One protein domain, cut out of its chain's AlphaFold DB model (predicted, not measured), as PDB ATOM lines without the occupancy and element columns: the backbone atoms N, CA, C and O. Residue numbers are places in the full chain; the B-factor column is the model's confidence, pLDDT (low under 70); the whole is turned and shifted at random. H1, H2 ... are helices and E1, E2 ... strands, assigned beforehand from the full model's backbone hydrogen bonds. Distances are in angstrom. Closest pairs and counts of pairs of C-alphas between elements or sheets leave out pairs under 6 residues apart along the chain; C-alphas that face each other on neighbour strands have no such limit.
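AT A GLANCE: This is residues 19 to 171 of the 886 residues of the protein "Hypothetical protein" of Timema monikensis (UniProt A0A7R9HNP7). Picture two lobes joined by an arm: the larger lobe holds a helical hairpin, H2 and H3, together with a small strand hairpin, E1 and E2, and long loops, while the far lobe is a strand hairpin, E3 and E4, with the loop between its strands. H4 leads from the one lobe toward the other, and residues 19 to 24, with the short helix H1, stick out from the larger lobe. The printed part has 153 residues with four named helices and four named strands, in the order H1 E1 E2 H2 H3 H4 E3 E4; each two-strand sheet, E1 - E2 and E3 - E4, is antiparallel. The class is mixed, helices and strands, with under half of the residues in named elements. The whole is loose, with a radius of gyration of the C-alphas of 19.2 A and spans of 57 by 41 by 38 A.

IN THESE COORDINATES: Find C-alpha 19 at (56.186, 11.192, 22.280), where H1 begins; it covers residues 19 to 22. Go on to E1, residues 45 to 48, and E2, residues 55 to 58. At C-alpha 75, (43.556, -23.146, 33.122), begins H2, residues 75 to 90, 22.5 A long. Next come H3, residues 98 to 113, 22.3 A, and H4, residues 128 to 139, 15.2 A. Last, read E3, residues 151 to 155, 12.5 A, and E4, residues 167 to 171, 12.6 A, which ends at C-alpha 171, (51.522, 6.287, 68.086).

HOW THE PARTS SIT: Start at H1, which touches no helix and stands free. In the hairpin of E1 and E2, antiparallel at 140 degrees, look for N 46 and O 57, 2.7 A apart, within hydrogen-bond range. H2 and H3 touch as a helical hairpin, opposite ways at a shallow tilt of 8 degrees; their closest C-alphas, those of Leu 88 and Thr 100, are 6.8 A apart. H4 is apart from H2 and from H3. In the hairpin of E3 and E4, antiparallel at 156 degrees, find N 167 and O 155, 2.8 A apart, and N 169 and O 153, 2.9 A apart, within hydrogen-bond range. Every O i to N i+4 pair is within hydrogen-bond range in H3 and H4, and 11 of 12 are in H2; H1 is too short for such a pair.

THE WHOLE: The two C-alphas farthest apart, those of Glu 62 and Asp 147, are 57.8 A apart. The printed part has no cut. The links E1 to E2 and H2 to H3 are short; the other five are long, and the longest stretch to trace is residues 23 to 44. Residues 137 to 143, of which 137 to 139 belong to H4, stand free. The mean pLDDT of the printed part is 86.4; look for values under 70 at residues 19 to 28, 137 and 139 to 145.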
ATOM      1  N   LEU A  19      57.159  10.486  21.443       54.50
ATOM      2  CA  LEU A  19      56.186  11.192  22.280       54.50
ATOM      3  C   LEU A  19      54.786  10.576  22.146       54.50
ATOM      4  O   LEU A  19      54.086  10.476  23.138       54.50
ATOM      5  N   TRP A  20      54.407  10.120  20.950       59.25
ATOM      6  CA  TRP A  20      53.137   9.439  20.690       59.25
ATOM      7  C   TRP A  20      53.115   8.024  21.283       59.25
ATOM      8  O   TRP A  20      52.119   7.637  21.878       59.25
ATOM      9  N   LEU A  21      54.235   7.294  21.215       53.25
ATOM     10  CA  LEU A  21      54.399   5.994  21.878       53.25
ATOM     11  C   LEU A  21      54.374   6.090  23.411       53.25
ATOM     12  O   LEU A  21      53.941   5.147  24.055       53.25
ATOM     13  N   ASN A  22      54.806   7.212  23.995       47.50
ATOM     14  CA  ASN A  22      54.768   7.418  25.448       47.50
ATOM     15  C   ASN A  22      53.463   8.079  25.943       47.50
ATOM     16  O   ASN A  22      53.177   8.003  27.130       47.50
ATOM     17  N   LEU A  23      52.659   8.710  25.071       45.34
ATOM     18  CA  LEU A  23      51.362   9.310  25.443       45.34
ATOM     19  C   LEU A  23      50.191   8.307  25.459       45.34
ATOM     20  O   LEU A  23      49.080   8.688  25.816       45.34
ATOM     21  N   GLY A  24      50.416   7.049  25.072       37.59
ATOM     22  CA  GLY A  24      49.388   6.004  24.995       37.59
ATOM     23  C   GLY A  24      49.041   5.311  26.317       37.59
ATOM     24  O   GLY A  24      48.409   4.264  26.276       37.59
ATOM     25  N   CYS A  25      49.459   5.841  27.470       42.97
ATOM     26  CA  CYS A  25      49.208   5.221  28.780       42.97
ATOM     27  C   CYS A  25      48.172   5.979  29.628       42.97
ATOM     28  O   CYS A  25      48.099   5.795  30.837       42.97
ATOM     29  N   LEU A  26      47.340   6.823  29.006       43.38
ATOM     30  CA  LEU A  26      46.033   7.101  29.595       43.38
ATOM     31  C   LEU A  26      45.228   5.822  29.402       43.38
ATOM     32  O   LEU A  26      44.763   5.559  28.294       43.38
ATOM     33  N   ALA A  27      45.184   4.998  30.448       50.34
ATOM     34  CA  ALA A  27      44.489   3.721  30.477       50.34
ATOM     35  C   ALA A  27      42.978   3.948  30.334       50.34
ATOM     36  O   ALA A  27      42.210   3.891  31.290       50.34
ATOM     37  N   GLU A  28      42.539   4.249  29.114       65.25
ATOM     38  CA  GLU A  28      41.165   4.001  28.722       65.25
ATOM     39  C   GLU A  28      40.919   2.510  28.958       65.25
ATOM     40  O   GLU A  28      41.744   1.671  28.584       65.25
ATOM     41  N   ASN A  29      39.799   2.188  29.604       86.81
ATOM     42  CA  ASN A  29      39.376   0.826  29.908       86.81
ATOM     43  C   ASN A  29      40.030   0.142  31.124       86.81
ATOM     44  O   ASN A  29      40.446  -1.019  31.024       86.81
ATOM     45  N   ASN A  30      40.052   0.808  32.287       95.44
ATOM     46  CA  ASN A  30      40.388   0.172  33.571       95.44
ATOM     47  C   ASN A  30      39.668  -1.180  33.750       95.44
ATOM     48  O   ASN A  30      38.523  -1.360  33.328       95.44
ATOM     49  N   ILE A  31      40.334  -2.137  34.388       96.81
ATOM     50  CA  ILE A  31      39.847  -3.495  34.625       96.81
ATOM     51  C   ILE A  31      39.667  -3.794  36.114       96.81
ATOM     52  O   ILE A  31      40.318  -3.197  36.965       96.81
ATOM     53  N   GLY A  32      38.794  -4.744  36.445       96.75
ATOM     54  CA  GLY A  32      38.477  -5.088  37.839       96.75
ATOM     55  C   GLY A  32      37.106  -4.610  38.301       96.75
ATOM     56  O   GLY A  32      36.733  -4.828  39.452       96.75
ATOM     57  N   CYS A  33      36.314  -4.016  37.412       97.19
ATOM     58  CA  CYS A  33      35.018  -3.449  37.769       97.19
ATOM     59  C   CYS A  33      33.966  -4.483  38.214       97.19
ATOM     60  O   CYS A  33      32.999  -4.126  38.885       97.19
ATOM     61  N   LEU A  34      34.145  -5.772  37.883       96.69
ATOM     62  CA  LEU A  34      33.284  -6.851  38.400       96.69
ATOM     63  C   LEU A  34      33.573  -7.198  39.865       96.69
ATOM     64  O   LEU A  34      32.783  -7.917  40.482       96.69
ATOM     65  N   PHE A  35      34.712  -6.743  40.386       95.38
ATOM     66  CA  PHE A  35      35.183  -7.001  41.743       95.38
ATOM     67  C   PHE A  35      35.067  -5.739  42.593       95.38
ATOM     68  O   PHE A  35      34.515  -5.802  43.689       95.38
ATOM     69  N   ASN A  36      35.497  -4.598  42.051       95.25
ATOM     70  CA  ASN A  36      35.361  -3.299  42.686       95.25
ATOM     71  C   ASN A  36      34.727  -2.276  41.731       95.25
ATOM     72  O   ASN A  36      35.307  -1.882  40.724       95.25
ATOM     73  N   GLN A  37      33.527  -1.818  42.085       92.62
ATOM     74  CA  GLN A  37      32.729  -0.909  41.268       92.62
ATOM     75  C   GLN A  37      33.329   0.504  41.183       92.62
ATOM     76  O   GLN A  37      33.077   1.193  40.199       92.62
ATOM     77  N   SER A  38      34.170   0.896  42.149       93.81
ATOM     78  CA  SER A  38      34.844   2.203  42.176       93.81
ATOM     79  C   SER A  38      35.989   2.325  41.167       93.81
ATOM     80  O   SER A  38      36.600   3.382  41.055       93.81
ATOM     81  N   VAL A  39      36.337   1.233  40.475       96.00
ATOM     82  CA  VAL A  39      37.358   1.245  39.418       96.00
ATOM     83  C   VAL A  39      36.860   1.996  38.181       96.00
ATOM     84  O   VAL A  39      37.663   2.617  37.485       96.00
ATOM     85  N   CYS A  40      35.551   1.938  37.918       96.62
ATOM     86  CA  CYS A  40      34.930   2.714  36.852       96.62
ATOM     87  C   CYS A  40      34.442   4.058  37.381       96.62
ATOM     88  O   CYS A  40      33.927   4.147  38.495       96.62
ATOM     89  N   GLU A  41      34.513   5.084  36.542       95.06
ATOM     90  CA  GLU A  41      33.922   6.382  36.852       95.06
ATOM     91  C   GLU A  41      32.384   6.295  36.834       95.06
ATOM     92  O   GLU A  41      31.776   5.986  35.806       95.06
ATOM     93  N   GLU A  42      31.733   6.577  37.969       93.00
ATOM     94  CA  GLU A  42      30.285   6.373  38.149       93.00
ATOM     95  C   GLU A  42      29.433   7.116  37.105       93.00
ATOM     96  O   GLU A  42      28.442   6.580  36.588       93.00
ATOM     97  N   GLU A  43      29.829   8.339  36.750       93.38
ATOM     98  CA  GLU A  43      29.075   9.199  35.833       93.38
ATOM     99  C   GLU A  43      29.327   8.860  34.354       93.38
ATOM    100  O   GLU A  43      28.409   8.948  33.534       93.38
ATOM    101  N   GLY A  44      30.539   8.422  34.009       93.50
ATOM    102  CA  GLY A  44      30.994   8.302  32.621       93.50
ATOM    103  C   GLY A  44      31.084   6.877  32.088       93.50
ATOM    104  O   GLY A  44      30.979   6.671  30.877       93.50
ATOM    105  N   GLU A  45      31.237   5.888  32.964       96.50
ATOM    106  CA  GLU A  45      31.633   4.539  32.576       96.50
ATOM    107  C   GLU A  45      30.635   3.478  33.050       96.50
ATOM    108  O   GLU A  45      29.896   3.629  34.025       96.50
ATOM    109  N   GLN A  46      30.569   2.389  32.296       95.81
ATOM    110  CA  GLN A  46      29.786   1.204  32.586       95.81
ATOM    111  C   GLN A  46      30.719  -0.000  32.636       95.81
ATOM    112  O   GLN A  46      31.533  -0.214  31.741       95.81
ATOM    113  N   CYS A  47      30.552  -0.827  33.665       97.56
ATOM    114  CA  CYS A  47      31.285  -2.078  33.766       97.56
ATOM    115  C   CYS A  47      30.771  -3.097  32.736       97.56
ATOM    116  O   CYS A  47      29.624  -3.549  32.801       97.56
ATOM    117  N   TYR A  48      31.632  -3.466  31.794       97.31
ATOM    118  CA  TYR A  48      31.415  -4.523  30.819       97.31
ATOM    119  C   TYR A  48      32.031  -5.831  31.307       97.31
ATOM    120  O   TYR A  48      33.186  -5.870  31.718       97.31
ATOM    121  N   ASN A  49      31.265  -6.922  31.248       97.56
ATOM    122  CA  ASN A  49      31.762  -8.246  31.607       97.56
ATOM    123  C   ASN A  49      32.537  -8.862  30.430       97.56
ATOM    124  O   ASN A  49      31.938  -9.368  29.478       97.56
ATOM    125  N   ASP A  50      33.862  -8.835  30.530       96.88
ATOM    126  CA  ASP A  50      34.818  -9.379  29.565       96.88
ATOM    127  C   ASP A  50      35.160 -10.864  29.810       96.88
ATOM    128  O   ASP A  50      36.112 -11.372  29.225       96.88
ATOM    129  N   ASN A  51      34.397 -11.568  30.661       97.12
ATOM    130  CA  ASN A  51      34.671 -12.928  31.156       97.12
ATOM    131  C   ASN A  51      35.988 -13.088  31.947       97.12
ATOM    132  O   ASN A  51      36.373 -14.215  32.261       97.12
ATOM    133  N   ALA A  52      36.652 -11.991  32.312       96.50
ATOM    134  CA  ALA A  52      37.812 -11.977  33.193       96.50
ATOM    135  C   ALA A  52      37.511 -11.128  34.440       96.50
ATOM    136  O   ALA A  52      36.838 -11.599  35.361       96.50
ATOM    137  N   PHE A  53      37.973  -9.875  34.471       97.31
ATOM    138  CA  PHE A  53      37.851  -8.982  35.631       97.31
ATOM    139  C   PHE A  53      36.787  -7.891  35.474       97.31
ATOM    140  O   PHE A  53      36.471  -7.175  36.427       97.31
ATOM    141  N   GLY A  54      36.202  -7.780  34.286       97.12
ATOM    142  CA  GLY A  54      35.392  -6.648  33.879       97.12
ATOM    143  C   GLY A  54      36.241  -5.483  33.410       97.12
ATOM    144  O   GLY A  54      37.309  -5.235  33.964       97.12
ATOM    145  N   ARG A  55      35.720  -4.746  32.432       96.56
ATOM    146  CA  ARG A  55      36.350  -3.588  31.801       96.56
ATOM    147  C   ARG A  55      35.424  -2.376  31.882       96.56
ATOM    148  O   ARG A  55      34.232  -2.502  31.614       96.56
ATOM    149  N   CYS A  56      35.950  -1.213  32.233       97.25
ATOM    150  CA  CYS A  56      35.197   0.036  32.248       97.25
ATOM    151  C   CYS A  56      35.068   0.580  30.826       97.25
ATOM    152  O   CYS A  56      36.070   0.882  30.197       97.25
ATOM    153  N   LEU A  57      33.848   0.677  30.300       96.19
ATOM    154  CA  LEU A  57      33.576   1.244  28.977       96.19
ATOM    155  C   LEU A  57      32.847   2.575  29.124       96.19
ATOM    156  O   LEU A  57      31.930   2.687  29.936       96.19
ATOM    157  N   ARG A  58      33.187   3.577  28.315       95.44
ATOM    158  CA  ARG A  58      32.476   4.863  28.321       95.44
ATOM    159  C   ARG A  58      31.026   4.685  27.862       95.44
ATOM    160  O   ARG A  58      30.769   4.112  26.811       95.44
ATOM    161  N   LYS A  59      30.064   5.228  28.616       94.19
ATOM    162  CA  LYS A  59      28.616   5.114  28.336       94.19
ATOM    163  C   LYS A  59      28.181   5.798  27.037       94.19
ATOM    164  O   LYS A  59      27.183   5.400  26.443       94.19
ATOM    165  N   PHE A  60      28.876   6.862  26.638       89.81
ATOM    166  CA  PHE A  60      28.465   7.736  25.532       89.81
ATOM    167  C   PHE A  60      29.176   7.444  24.210       89.81
ATOM    168  O   PHE A  60      28.859   8.071  23.199       89.81
ATOM    169  N   GLU A  61      30.135   6.524  24.215       91.62
ATOM    170  CA  GLU A  61      30.900   6.149  23.034       91.62
ATOM    171  C   GLU A  61      30.420   4.774  22.568       91.62
ATOM    172  O   GLU A  61      30.249   3.868  23.383       91.62
ATOM    173  N   GLU A  62      30.134   4.625  21.271       92.12
ATOM    174  CA  GLU A  62      29.833   3.303  20.723       92.12
ATOM    175  C   GLU A  62      31.091   2.442  20.885       92.12
ATOM    176  O   GLU A  62      32.126   2.781  20.307       92.12
ATOM    177  N   PRO A  63      31.045   1.368  21.692       88.94
ATOM    178  CA  PRO A  63      32.242   0.608  22.008       88.94
ATOM    179  C   PRO A  63      32.764  -0.066  20.743       88.94
ATOM    180  O   PRO A  63      31.996  -0.660  19.975       88.94
ATOM    181  N   ASN A  64      34.077  -0.002  20.521       91.44
ATOM    182  CA  ASN A  64      34.669  -0.678  19.379       91.44
ATOM    183  C   ASN A  64      34.535  -2.195  19.551       91.44
ATOM    184  O   ASN A  64      34.425  -2.725  20.659       91.44
ATOM    185  N   SER A  65      34.628  -2.936  18.447       92.69
ATOM    186  CA  SER A  65      34.655  -4.404  18.506       92.69
ATOM    187  C   SER A  65      35.793  -4.939  19.383       92.69
ATOM    188  O   SER A  65      35.690  -6.041  19.913       92.69
ATOM    189  N   GLU A  66      36.876  -4.172  19.534       90.50
ATOM    190  CA  GLU A  66      37.994  -4.529  20.409       90.50
ATOM    191  C   GLU A  66      37.696  -4.319  21.896       90.50
ATOM    192  O   GLU A  66      38.209  -5.093  22.707       90.50
ATOM    193  N   ASP A  67      36.846  -3.344  22.233       90.94
ATOM    194  CA  ASP A  67      36.413  -3.028  23.600       90.94
ATOM    195  C   ASP A  67      35.404  -4.059  24.124       90.94
ATOM    196  O   ASP A  67      35.361  -4.366  25.314       90.94
ATOM    197  N   LEU A  68      34.616  -4.644  23.215       95.44
ATOM    198  CA  LEU A  68      33.639  -5.696  23.513       95.44
ATOM    199  C   LEU A  68      34.240  -7.109  23.549       95.44
ATOM    200  O   LEU A  68      33.500  -8.091  23.683       95.44
ATOM    201  N   TYR A  69      35.560  -7.242  23.426       95.75
ATOM    202  CA  TYR A  69      36.224  -8.540  23.464       95.75
ATOM    203  C   TYR A  69      35.980  -9.254  24.803       95.75
ATOM    204  O   TYR A  69      36.043  -8.647  25.871       95.75
ATOM    205  N   ARG A  70      35.704 -10.561  24.741       97.62
ATOM    206  CA  ARG A  70      35.582 -11.428  25.919       97.62
ATOM    207  C   ARG A  70      36.704 -12.447  25.910       97.62
ATOM    208  O   ARG A  70      36.920 -13.112  24.900       97.62
ATOM    209  N   HIS A  71      37.393 -12.561  27.034       96.50
ATOM    210  CA  HIS A  71      38.500 -13.482  27.200       96.50
ATOM    211  C   HIS A  71      37.995 -14.923  27.346       96.50
ATOM    212  O   HIS A  71      37.027 -15.196  28.059       96.50
ATOM    213  N   ASP A  72      38.687 -15.843  26.679       96.81
ATOM    214  CA  ASP A  72      38.581 -17.285  26.891       96.81
ATOM    215  C   ASP A  72      39.889 -17.751  27.542       96.81
ATOM    216  O   ASP A  72      40.897 -17.979  26.870       96.81
ATOM    217  N   LEU A  73      39.916 -17.730  28.877       97.19
ATOM    218  CA  LEU A  73      41.123 -17.985  29.664       97.19
ATOM    219  C   LEU A  73      41.258 -19.482  29.948       97.19
ATOM    220  O   LEU A  73      40.435 -20.076  30.645       97.19
ATOM    221  N   ASP A  74      42.338 -20.086  29.459       97.12
ATOM    222  CA  ASP A  74      42.657 -21.475  29.766       97.12
ATOM    223  C   ASP A  74      43.131 -21.639  31.225       97.12
ATOM    224  O   ASP A  74      43.540 -20.697  31.909       97.12
ATOM    225  N   SER A  75      43.126 -22.874  31.738       97.06
ATOM    226  CA  SER A  75      43.556 -23.146  33.122       97.06
ATOM    227  C   SER A  75      45.024 -22.781  33.392       97.06
ATOM    228  O   SER A  75      45.465 -22.774  34.543       97.06
ATOM    229  N   LYS A  76      45.830 -22.552  32.348       96.75
ATOM    230  CA  LYS A  76      47.204 -22.063  32.484       96.75
ATOM    231  C   LYS A  76      47.216 -20.546  32.679       96.75
ATOM    232  O   LYS A  76      47.850 -20.100  33.629       96.75
ATOM    233  N   ALA A  77      46.498 -19.787  31.851       96.75
ATOM    234  CA  ALA A  77      46.336 -18.342  31.975       96.75
ATOM    235  C   ALA A  77      45.721 -17.963  33.323       96.75
ATOM    236  O   ALA A  77      46.256 -17.091  34.002       96.75
ATOM    237  N   LEU A  78      44.683 -18.683  33.767       96.81
ATOM    238  CA  LEU A  78      44.059 -18.461  35.077       96.81
ATOM    239  C   LEU A  78      45.057 -18.613  36.234       96.81
ATOM    240  O   LEU A  78      45.109 -17.754  37.105       96.81
ATOM    241  N   ARG A  79      45.905 -19.650  36.215       96.88
ATOM    242  CA  ARG A  79      46.943 -19.848  37.246       96.88
ATOM    243  C   ARG A  79      48.035 -18.782  37.208       96.88
ATOM    244  O   ARG A  79      48.595 -18.450  38.250       96.88
ATOM    245  N   SER A  80      48.371 -18.278  36.022       96.38
ATOM    246  CA  SER A  80      49.312 -17.162  35.888       96.38
ATOM    247  C   SER A  80      48.719 -15.874  36.459       96.38
ATOM    248  O   SER A  80      49.393 -15.210  37.236       96.38
ATOM    249  N   LEU A  81      47.462 -15.558  36.125       97.06
ATOM    250  CA  LEU A  81      46.749 -14.393  36.661       97.06
ATOM    251  C   LEU A  81      46.599 -14.462  38.175       97.06
ATOM    252  O   LEU A  81      46.896 -13.493  38.857       97.06
ATOM    253  N   GLU A  82      46.184 -15.611  38.705       96.44
ATOM    254  CA  GLU A  82      46.022 -15.814  40.146       96.44
ATOM    255  C   GLU A  82      47.326 -15.542  40.904       96.44
ATOM    256  O   GLU A  82      47.323 -14.821  41.900       96.44
ATOM    257  N   ARG A  83      48.452 -16.068  40.406       96.75
ATOM    258  CA  ARG A  83      49.770 -15.816  40.999       96.75
ATOM    259  C   ARG A  83      50.116 -14.329  40.990       96.75
ATOM    260  O   ARG A  83      50.616 -13.828  41.992       96.75
ATOM    261  N   GLU A  84      49.871 -13.647  39.876       96.56
ATOM    262  CA  GLU A  84      50.195 -12.226  39.764       96.56
ATOM    263  C   GLU A  84      49.307 -11.374  40.672       96.56
ATOM    264  O   GLU A  84      49.788 -10.478  41.353       96.56
ATOM    265  N   MET A  85      48.018 -11.699  40.771       95.62
ATOM    266  CA  MET A  85      47.101 -11.031  41.695       95.62
ATOM    267  C   MET A  85      47.518 -11.232  43.155       95.62
ATOM    268  O   MET A  85      47.473 -10.285  43.936       95.62
ATOM    269  N   GLN A  86      47.959 -12.438  43.530       95.25
ATOM    270  CA  GLN A  86      48.505 -12.704  44.865       95.25
ATOM    271  C   GLN A  86      49.767 -11.879  45.134       95.25
ATOM    272  O   GLN A  86      49.916 -11.340  46.227       95.25
ATOM    273  N   LEU A  87      50.650 -11.748  44.139       94.19
ATOM    274  CA  LEU A  87      51.852 -10.925  44.246       94.19
ATOM    275  C   LEU A  87      51.501  -9.440  44.409       94.19
ATOM    276  O   LEU A  87      51.986  -8.801  45.338       94.19
ATOM    277  N   LEU A  88      50.619  -8.905  43.562       95.25
ATOM    278  CA  LEU A  88      50.149  -7.520  43.648       95.25
ATOM    279  C   LEU A  88      49.515  -7.230  45.011       95.25
ATOM    280  O   LEU A  88      49.792  -6.190  45.605       95.25
ATOM    281  N   PHE A  89      48.715  -8.164  45.530       93.25
ATOM    282  CA  PHE A  89      48.120  -8.049  46.858       93.25
ATOM    283  C   PHE A  89      49.170  -8.021  47.968       93.25
ATOM    284  O   PHE A  89      49.109  -7.160  48.842       93.25
ATOM    285  N   ALA A  90      50.133  -8.949  47.924       90.69
ATOM    286  CA  ALA A  90      51.197  -9.056  48.918       90.69
ATOM    287  C   ALA A  90      52.089  -7.807  48.946       90.69
ATOM    288  O   ALA A  90      52.552  -7.405  50.008       90.69
ATOM    289  N   LEU A  91      52.276  -7.165  47.792       91.69
ATOM    290  CA  LEU A  91      52.990  -5.895  47.667       91.69
ATOM    291  C   LEU A  91      52.155  -4.681  48.108       91.69
ATOM    292  O   LEU A  91      52.662  -3.569  48.088       91.69
ATOM    293  N   GLY A  92      50.891  -4.864  48.503       92.50
ATOM    294  CA  GLY A  92      50.014  -3.786  48.962       92.50
ATOM    295  C   GLY A  92      49.285  -3.036  47.845       92.50
ATOM    296  O   GLY A  92      48.522  -2.113  48.133       92.50
ATOM    297  N   TYR A  93      49.444  -3.441  46.584       95.44
ATOM    298  CA  TYR A  93      48.712  -2.826  45.483       95.44
ATOM    299  C   TYR A  93      47.217  -3.183  45.526       95.44
ATOM    300  O   TYR A  93      46.797  -4.242  46.002       95.44
ATOM    301  N   ARG A  94      46.389  -2.260  45.029       93.75
ATOM    302  CA  ARG A  94      44.919  -2.342  45.023       93.75
ATOM    303  C   ARG A  94      44.388  -2.280  43.594       93.75
ATOM    304  O   ARG A  94      45.087  -1.826  42.697       93.75
ATOM    305  N   TRP A  95      43.125  -2.663  43.385       94.88
ATOM    306  CA  TRP A  95      42.494  -2.635  42.058       94.88
ATOM    307  C   TRP A  95      42.630  -1.287  41.349       94.88
ATOM    308  O   TRP A  95      42.992  -1.264  40.185       94.88
ATOM    309  N   SER A  96      42.387  -0.167  42.027       94.12
ATOM    310  CA  SER A  96      42.472   1.175  41.429       94.12
ATOM    311  C   SER A  96      43.900   1.636  41.112       94.12
ATOM    312  O   SER A  96      44.078   2.677  40.482       94.12
ATOM    313  N   HIS A  97      44.922   0.897  41.546       94.75
ATOM    314  CA  HIS A  97      46.308   1.304  41.390       94.75
ATOM    315  C   HIS A  97      46.769   1.206  39.930       94.75
ATOM    316  O   HIS A  97      46.567   0.183  39.275       94.75
ATOM    317  N   ILE A  98      47.467   2.233  39.436       94.50
ATOM    318  CA  ILE A  98      47.914   2.329  38.033       94.50
ATOM    319  C   ILE A  98      48.826   1.148  37.657       94.50
ATOM    320  O   ILE A  98      48.672   0.556  36.590       94.50
ATOM    321  N   TYR A  99      49.731   0.749  38.556       95.50
ATOM    322  CA  TYR A  99      50.560  -0.451  38.379       95.50
ATOM    323  C   TYR A  99      49.727  -1.735  38.222       95.50
ATOM    324  O   TYR A  99      49.930  -2.486  37.272       95.50
ATOM    325  N   THR A 100      48.740  -1.964  39.098       96.38
ATOM    326  CA  THR A 100      47.831  -3.119  39.008       96.38
ATOM    327  C   THR A 100      47.059  -3.125  37.696       96.38
ATOM    328  O   THR A 100      46.952  -4.175  37.062       96.38
ATOM    329  N   GLN A 101      46.565  -1.959  37.270       96.56
ATOM    330  CA  GLN A 101      45.887  -1.798  35.988       96.56
ATOM    331  C   GLN A 101      46.800  -2.199  34.827       96.56
ATOM    332  O   GLN A 101      46.417  -3.050  34.028       96.56
ATOM    333  N   CYS A 102      48.032  -1.680  34.784       96.94
ATOM    334  CA  CYS A 102      49.007  -2.024  33.749       96.94
ATOM    335  C   CYS A 102      49.308  -3.527  33.711       96.94
ATOM    336  O   CYS A 102      49.184  -4.147  32.656       96.94
ATOM    337  N   VAL A 103      49.671  -4.121  34.855       97.00
ATOM    338  CA  VAL A 103      50.101  -5.527  34.934       97.00
ATOM    339  C   VAL A 103      48.987  -6.456  34.463       97.00
ATOM    340  O   VAL A 103      49.184  -7.280  33.569       97.00
ATOM    341  N   LEU A 104      47.783  -6.296  35.016       97.25
ATOM    342  CA  LEU A 104      46.666  -7.172  34.686       97.25
ATOM    343  C   LEU A 104      46.177  -6.959  33.244       97.25
ATOM    344  O   LEU A 104      45.851  -7.939  32.570       97.25
ATOM    345  N   GLN A 105      46.168  -5.722  32.729       96.38
ATOM    346  CA  GLN A 105      45.801  -5.452  31.334       96.38
ATOM    347  C   GLN A 105      46.820  -6.063  30.372       96.38
ATOM    348  O   GLN A 105      46.426  -6.762  29.439       96.38
ATOM    349  N   ALA A 106      48.116  -5.865  30.623       96.62
ATOM    350  CA  ALA A 106      49.187  -6.404  29.793       96.62
ATOM    351  C   ALA A 106      49.199  -7.940  29.799       96.62
ATOM    352  O   ALA A 106      49.396  -8.566  28.754       96.62
ATOM    353  N   MET A 107      48.916  -8.575  30.942       97.31
ATOM    354  CA  MET A 107      48.739 -10.027  31.005       97.31
ATOM    355  C   MET A 107      47.525 -10.492  30.197       97.31
ATOM    356  O   MET A 107      47.651 -11.412  29.386       97.31
ATOM    357  N   LEU A 108      46.360  -9.858  30.367       96.94
ATOM    358  CA  LEU A 108      45.153 -10.199  29.606       96.94
ATOM    359  C   LEU A 108      45.348 -10.020  28.096       96.94
ATOM    360  O   LEU A 108      44.903 -10.858  27.306       96.94
ATOM    361  N   GLU A 109      46.048  -8.964  27.695       95.75
ATOM    362  CA  GLU A 109      46.421  -8.706  26.309       95.75
ATOM    363  C   GLU A 109      47.384  -9.776  25.776       95.75
ATOM    364  O   GLU A 109      47.185 -10.297  24.676       95.75
ATOM    365  N   SER A 110      48.358 -10.198  26.589       97.19
ATOM    366  CA  SER A 110      49.270 -11.286  26.229       97.19
ATOM    367  C   SER A 110      48.528 -12.603  25.976       97.19
ATOM    368  O   SER A 110      48.822 -13.299  25.004       97.19
ATOM    369  N   PHE A 111      47.490 -12.914  26.766       97.06
ATOM    370  CA  PHE A 111      46.655 -14.095  26.533       97.06
ATOM    371  C   PHE A 111      45.802 -13.959  25.275       97.06
ATOM    372  O   PHE A 111      45.724 -14.908  24.496       97.06
ATOM    373  N   ARG A 112      45.214 -12.778  25.033       96.00
ATOM    374  CA  ARG A 112      44.428 -12.492  23.822       96.00
ATOM    375  C   ARG A 112      45.245 -12.724  22.549       96.00
ATOM    376  O   ARG A 112      44.728 -13.310  21.600       96.00
ATOM    377  N   TYR A 113      46.505 -12.295  22.530       96.56
ATOM    378  CA  TYR A 113      47.380 -12.433  21.361       96.56
ATOM    379  C   TYR A 113      48.296 -13.660  21.397       96.56
ATOM    380  O   TYR A 113      49.080 -13.857  20.468       96.56
ATOM    381  N   GLN A 114      48.183 -14.504  22.428       96.56
ATOM    382  CA  GLN A 114      49.048 -15.667  22.654       96.56
ATOM    383  C   GLN A 114      50.546 -15.311  22.654       96.56
ATOM    384  O   GLN A 114      51.386 -16.071  22.167       96.56
ATOM    385  N   THR A 115      50.887 -14.142  23.193       96.94
ATOM    386  CA  THR A 115      52.265 -13.677  23.363       96.94
ATOM    387  C   THR A 115      52.734 -13.898  24.796       96.94
ATOM    388  O   THR A 115      51.932 -14.028  25.717       96.94
ATOM    389  N   GLU A 116      54.047 -13.945  25.011       94.62
ATOM    390  CA  GLU A 116      54.595 -13.973  26.369       94.62
ATOM    391  C   GLU A 116      54.497 -12.576  26.992       94.62
ATOM    392  O   GLU A 116      54.913 -11.590  26.381       94.62
ATOM    393  N   TYR A 117      53.929 -12.497  28.196       94.81
ATOM    394  CA  TYR A 117      53.977 -11.291  29.017       94.81
ATOM    395  C   TYR A 117      55.427 -11.025  29.440       94.81
ATOM    396  O   TYR A 117      56.112 -11.927  29.925       94.81
ATOM    397  N   GLY A 118      55.898  -9.802  29.210       92.81
ATOM    398  CA  GLY A 118      57.194  -9.347  29.693       92.81
ATOM    399  C   GLY A 118      57.010  -8.536  30.965       92.81
ATOM    400  O   GLY A 118      56.445  -7.450  30.898       92.81
ATOM    401  N   ASP A 119      57.537  -9.033  32.084       88.38
ATOM    402  CA  ASP A 119      57.414  -8.401  33.409       88.38
ATOM    403  C   ASP A 119      57.836  -6.917  33.389       88.38
ATOM    404  O   ASP A 119      57.209  -6.073  34.017       88.38
ATOM    405  N   SER A 120      58.813  -6.569  32.545       92.81
ATOM    406  CA  SER A 120      59.357  -5.212  32.462       92.81
ATOM    407  C   SER A 120      58.457  -4.163  31.802       92.81
ATOM    408  O   SER A 120      58.876  -3.016  31.652       92.81
ATOM    409  N   VAL A 121      57.273  -4.534  31.304       94.81
ATOM    410  CA  VAL A 121      56.370  -3.584  30.624       94.81
ATOM    411  C   VAL A 121      55.836  -2.542  31.608       94.81
ATOM    412  O   VAL A 121      55.707  -1.377  31.239       94.81
ATOM    413  N   CYS A 122      55.583  -2.944  32.855       96.31
ATOM    414  CA  CYS A 122      54.969  -2.092  33.871       96.31
ATOM    415  C   CYS A 122      55.954  -1.579  34.934       96.31
ATOM    416  O   CYS A 122      55.547  -0.785  35.778       96.31
ATOM    417  N   ASP A 123      57.240  -1.952  34.878       93.62
ATOM    418  CA  ASP A 123      58.267  -1.558  35.864       93.62
ATOM    419  C   ASP A 123      58.359  -0.039  36.080       93.62
ATOM    420  O   ASP A 123      58.698   0.432  37.161       93.62
ATOM    421  N   THR A 124      58.047   0.760  35.055       92.62
ATOM    422  CA  THR A 124      58.088   2.227  35.155       92.62
ATOM    423  C   THR A 124      56.987   2.816  36.035       92.62
ATOM    424  O   THR A 124      57.066   3.992  36.374       92.62
ATOM    425  N   LEU A 125      55.954   2.029  36.343       92.19
ATOM    426  CA  LEU A 125      54.787   2.417  37.136       92.19
ATOM    427  C   LEU A 125      54.845   1.857  38.562       92.19
ATOM    428  O   LEU A 125      53.885   2.025  39.310       92.19
ATOM    429  N   ILE A 126      55.933   1.172  38.924       91.94
ATOM    430  CA  ILE A 126      56.183   0.753  40.301       91.94
ATOM    431  C   ILE A 126      56.378   2.016  41.137       91.94
ATOM    432  O   ILE A 126      57.235   2.853  40.830       91.94
ATOM    433  N   ASP A 127      55.595   2.134  42.206       85.12
ATOM    434  CA  ASP A 127      55.776   3.195  43.186       85.12
ATOM    435  C   ASP A 127      57.113   2.960  43.891       85.12
ATOM    436  O   ASP A 127      57.244   2.093  44.758       85.12
ATOM    437  N   GLN A 128      58.128   3.733  43.494       79.25
ATOM    438  CA  GLN A 128      59.479   3.632  44.056       79.25
ATOM    439  C   GLN A 128      59.466   3.781  45.577       79.25
ATOM    440  O   GLN A 128      60.270   3.148  46.248       79.25
ATOM    441  N   ASP A 129      58.536   4.561  46.127       72.06
ATOM    442  CA  ASP A 129      58.399   4.748  47.571       72.06
ATOM    443  C   ASP A 129      57.944   3.463  48.278       72.06
ATOM    444  O   ASP A 129      58.421   3.160  49.371       72.06
ATOM    445  N   LEU A 130      57.084   2.665  47.636       78.00
ATOM    446  CA  LEU A 130      56.632   1.380  48.166       78.00
ATOM    447  C   LEU A 130      57.730   0.320  48.041       78.00
ATOM    448  O   LEU A 130      57.968  -0.441  48.974       78.00
ATOM    449  N   GLU A 131      58.455   0.314  46.919       73.50
ATOM    450  CA  GLU A 131      59.604  -0.576  46.728       73.50
ATOM    451  C   GLU A 131      60.739  -0.248  47.707       73.50
ATOM    452  O   GLU A 131      61.359  -1.154  48.257       73.50
ATOM    453  N   VAL A 132      60.990   1.038  47.974       72.56
ATOM    454  CA  VAL A 132      61.949   1.481  48.991       72.56
ATOM    455  C   VAL A 132      61.472   1.077  50.381       72.56
ATOM    456  O   VAL A 132      62.271   0.543  51.142       72.56
ATOM    457  N   ALA A 133      60.192   1.261  50.712       71.50
ATOM    458  CA  ALA A 133      59.655   0.837  52.003       71.50
ATOM    459  C   ALA A 133      59.800  -0.681  52.217       71.50
ATOM    460  O   ALA A 133      60.234  -1.108  53.284       71.50
ATOM    461  N   LEU A 134      59.517  -1.491  51.194       70.88
ATOM    462  CA  LEU A 134      59.664  -2.947  51.255       70.88
ATOM    463  C   LEU A 134      61.137  -3.383  51.287       70.88
ATOM    464  O   LEU A 134      61.502  -4.237  52.091       70.88
ATOM    465  N   LYS A 135      62.014  -2.758  50.492       74.31
ATOM    466  CA  LYS A 135      63.460  -3.037  50.518       74.31
ATOM    467  C   LYS A 135      64.116  -2.651  51.833       74.31
ATOM    468  O   LYS A 135      65.015  -3.356  52.265       74.31
ATOM    469  N   VAL A 136      63.672  -1.581  52.490       73.56
ATOM    470  CA  VAL A 136      64.158  -1.225  53.834       73.56
ATOM    471  C   VAL A 136      63.803  -2.317  54.848       73.56
ATOM    472  O   VAL A 136      64.589  -2.581  55.749       73.56
ATOM    473  N   ILE A 137      62.668  -3.001  54.678       68.88
ATOM    474  CA  ILE A 137      62.276  -4.127  55.537       68.88
ATOM    475  C   ILE A 137      63.070  -5.406  55.194       68.88
ATOM    476  O   ILE A 137      63.376  -6.191  56.089       68.88
ATOM    477  N   GLU A 138      63.413  -5.635  53.919       73.25
ATOM    478  CA  GLU A 138      64.074  -6.871  53.459       73.25
ATOM    479  C   GLU A 138      65.616  -6.835  53.458       73.25
ATOM    480  O   GLU A 138      66.250  -7.836  53.803       73.25
ATOM    481  N   GLU A 139      66.243  -5.732  53.029       68.06
ATOM    482  CA  GLU A 139      67.703  -5.633  52.850       68.06
ATOM    483  C   GLU A 139      68.430  -5.379  54.174       68.06
ATOM    484  O   GLU A 139      69.510  -5.936  54.403       68.06
ATOM    485  N   ASP A 140      67.815  -4.625  55.083       51.78
ATOM    486  CA  ASP A 140      68.330  -4.432  56.428       51.78
ATOM    487  C   ASP A 140      67.742  -5.493  57.358       51.78
ATOM    488  O   ASP A 140      67.004  -5.198  58.284       51.78
ATOM    489  N   GLY A 141      68.217  -6.740  57.254       55.59
ATOM    490  CA  GLY A 141      68.100  -7.724  58.352       55.59
ATOM    491  C   GLY A 141      68.689  -7.238  59.700       55.59
ATOM    492  O   GLY A 141      68.804  -8.003  60.659       55.59
ATOM    493  N   GLN A 142      69.117  -5.977  59.759       55.94
ATOM    494  CA  GLN A 142      69.251  -5.148  60.931       55.94
ATOM    495  C   GLN A 142      67.850  -4.802  61.454       55.94
ATOM    496  O   GLN A 142      67.187  -3.916  60.934       55.94
ATOM    497  N   GLU A 143      67.432  -5.539  62.484       64.50
ATOM    498  CA  GLU A 143      66.314  -5.237  63.386       64.50
ATOM    499  C   GLU A 143      66.046  -3.721  63.414       64.50
ATOM    500  O   GLU A 143      66.830  -2.963  63.994       64.50
ATOM    501  N   VAL A 144      65.028  -3.268  62.665       62.44
ATOM    502  CA  VAL A 144      64.667  -1.849  62.620       62.44
ATOM    503  C   VAL A 144      64.333  -1.485  64.052       62.44
ATOM    504  O   VAL A 144      63.413  -2.068  64.623       62.44
ATOM    505  N   ASP A 145      65.136  -0.597  64.639       66.69
ATOM    506  CA  ASP A 145      64.995  -0.198  66.033       66.69
ATOM    507  C   ASP A 145      63.533   0.228  66.247       66.69
ATOM    508  O   ASP A 145      63.106   1.185  65.583       66.69
ATOM    509  N   PRO A 146      62.737  -0.494  67.061       70.06
ATOM    510  CA  PRO A 146      61.314  -0.208  67.238       70.06
ATOM    511  C   PRO A 146      61.079   1.239  67.697       70.06
ATOM    512  O   PRO A 146      60.036   1.816  67.394       70.06
ATOM    513  N   ASP A 147      62.090   1.866  68.299       73.81
ATOM    514  CA  ASP A 147      62.083   3.260  68.745       73.81
ATOM    515  C   ASP A 147      62.201   4.274  67.588       73.81
ATOM    516  O   ASP A 147      62.004   5.478  67.767       73.81
ATOM    517  N   SER A 148      62.526   3.811  66.380       70.38
ATOM    518  CA  SER A 148      62.668   4.636  65.173       70.38
ATOM    519  C   SER A 148      61.468   4.558  64.225       70.38
ATOM    520  O   SER A 148      61.371   5.363  63.293       70.38
ATOM    521  N   VAL A 149      60.532   3.637  64.475       71.38
ATOM    522  CA  VAL A 149      59.333   3.437  63.656       71.38
ATOM    523  C   VAL A 149      58.125   4.012  64.383       71.38
ATOM    524  O   VAL A 149      57.786   3.604  65.488       71.38
ATOM    525  N   ALA A 150      57.444   4.962  63.747       79.12
ATOM    526  CA  ALA A 150      56.150   5.429  64.221       79.12
ATOM    527  C   ALA A 150      55.031   4.689  63.485       79.12
ATOM    528  O   ALA A 150      55.038   4.603  62.256       79.12
ATOM    529  N   TYR A 151      54.047   4.205  64.237       75.12
ATOM    530  CA  TYR A 151      52.852   3.590  63.675       75.12
ATOM    531  C   TYR A 151      51.758   4.653  63.559       75.12
ATOM    532  O   TYR A 151      51.340   5.252  64.553       75.12
ATOM    533  N   VAL A 152      51.291   4.898  62.336       79.44
ATOM    534  CA  VAL A 152      50.124   5.749  62.080       79.44
ATOM    535  C   VAL A 152      48.944   4.835  61.794       79.44
ATOM    536  O   VAL A 152      48.961   4.092  60.815       79.44
ATOM    537  N   LYS A 153      47.925   4.871  62.655       78.50
ATOM    538  CA  LYS A 153      46.670   4.150  62.430       78.50
ATOM    539  C   LYS A 153      45.604   5.144  61.998       78.50
ATOM    540  O   LYS A 153      45.303   6.082  62.731       78.50
ATOM    541  N   PHE A 154      45.006   4.903  60.839       81.38
ATOM    542  CA  PHE A 154      43.794   5.598  60.427       81.38
ATOM    543  C   PHE A 154      42.598   4.839  60.999       81.38
ATOM    544  O   PHE A 154      42.433   3.650  60.737       81.38
ATOM    545  N   THR A 155      41.789   5.506  61.815       79.00
ATOM    546  CA  THR A 155      40.515   4.963  62.302       79.00
ATOM    547  C   THR A 155      39.367   5.776  61.720       79.00
ATOM    548  O   THR A 155      39.519   6.993  61.597       79.00
ATOM    549  N   PRO A 156      38.216   5.163  61.378       82.44
ATOM    550  CA  PRO A 156      37.013   5.924  61.047       82.44
ATOM    551  C   PRO A 156      36.777   7.003  62.104       82.44
ATOM    552  O   PRO A 156      37.004   6.746  63.290       82.44
ATOM    553  N   SER A 157      36.391   8.210  61.680       83.31
ATOM    554  CA  SER A 157      36.331   9.331  62.615       83.31
ATOM    555  C   SER A 157      35.388   9.013  63.771       83.31
ATOM    556  O   SER A 157      34.234   8.635  63.562       83.31
ATOM    557  N   ALA A 158      35.868   9.174  65.004       83.56
ATOM    558  CA  ALA A 158      35.099   8.839  66.199       83.56
ATOM    559  C   ALA A 158      33.842   9.713  66.324       83.56
ATOM    560  O   ALA A 158      32.836   9.289  66.891       83.56
ATOM    561  N   ALA A 159      33.895  10.936  65.785       86.06
ATOM    562  CA  ALA A 159      32.765  11.856  65.760       86.06
ATOM    563  C   ALA A 159      31.753  11.516  64.655       86.06
ATOM    564  O   ALA A 159      30.560  11.773  64.816       86.06
ATOM    565  N   ASN A 160      32.217  10.965  63.532       88.00
ATOM    566  CA  ASN A 160      31.371  10.577  62.412       88.00
ATOM    567  C   ASN A 160      32.028   9.424  61.626       88.00
ATOM    568  O   ASN A 160      32.884   9.684  60.778       88.00
ATOM    569  N   PRO A 161      31.592   8.169  61.843       86.62
ATOM    570  CA  PRO A 161      32.128   7.001  61.142       86.62
ATOM    571  C   PRO A 161      32.021   7.067  59.610       86.62
ATOM    572  O   PRO A 161      32.717   6.328  58.920       86.62
ATOM    573  N   HIS A 162      31.168   7.946  59.075       79.94
ATOM    574  CA  HIS A 162      30.976   8.174  57.641       79.94
ATOM    575  C   HIS A 162      31.578   9.501  57.148       79.94
ATOM    576  O   HIS A 162      31.209   9.985  56.079       79.94
ATOM    577  N   ALA A 163      32.465  10.134  57.920       84.31
ATOM    578  CA  ALA A 163      33.177  11.325  57.466       84.31
ATOM    579  C   ALA A 163      34.118  11.006  56.294       84.31
ATOM    580  O   ALA A 163      34.706   9.929  56.225       84.31
ATOM    581  N   GLU A 164      34.327  11.986  55.412       76.88
ATOM    582  CA  GLU A 164      35.289  11.887  54.300       76.88
ATOM    583  C   GLU A 164      36.749  11.733  54.767       76.88
ATOM    584  O   GLU A 164      37.617  11.384  53.970       76.88
ATOM    585  N   PHE A 165      37.033  11.996  56.046       75.94
ATOM    586  CA  PHE A 165      38.370  11.926  56.629       75.94
ATOM    587  C   PHE A 165      38.388  10.950  57.808       75.94
ATOM    588  O   PHE A 165      37.506  10.986  58.666       75.94
ATOM    589  N   ALA A 166      39.412  10.097  57.848       83.19
ATOM    590  CA  ALA A 166      39.709   9.247  58.992       83.19
ATOM    591  C   ALA A 166      40.447  10.051  60.074       83.19
ATOM    592  O   ALA A 166      41.234  10.947  59.763       83.19
ATOM    593  N   ASP A 167      40.222   9.709  61.339       84.19
ATOM    594  CA  ASP A 167      41.016  10.251  62.434       84.19
ATOM    595  C   ASP A 167      42.401   9.585  62.409       84.19
ATOM    596  O   ASP A 167      42.527   8.356  62.442       84.19
ATOM    597  N   GLU A 168      43.446  10.407  62.343       84.31
ATOM    598  CA  GLU A 168      44.835   9.961  62.415       84.31
ATOM    599  C   GLU A 168      45.239   9.761  63.877       84.31
ATOM    600  O   GLU A 168      45.399  10.721  64.637       84.31
ATOM    601  N   VAL A 169      45.435   8.506  64.283       81.69
ATOM    602  CA  VAL A 169      46.001   8.177  65.591       81.69
ATOM    603  C   VAL A 169      47.492   7.915  65.412       81.69
ATOM    604  O   VAL A 169      47.915   6.868  64.916       81.69
ATOM    605  N   TYR A 170      48.292   8.904  65.806       80.62
ATOM    606  CA  TYR A 170      49.746   8.804  65.839       80.62
ATOM    607  C   TYR A 170      50.190   8.106  67.124       80.62
ATOM    608  O   TYR A 170      49.983   8.633  68.221       80.62
ATOM    609  N   PHE A 171      50.828   6.945  66.987       80.06
ATOM    610  CA  PHE A 171      51.522   6.287  68.086       80.06
ATOM    611  C   PHE A 171      52.998   6.686  68.013       80.06
ATOM    612  O   PHE A 171      53.718   6.175  67.148       80.06
TER     613      PHE A 171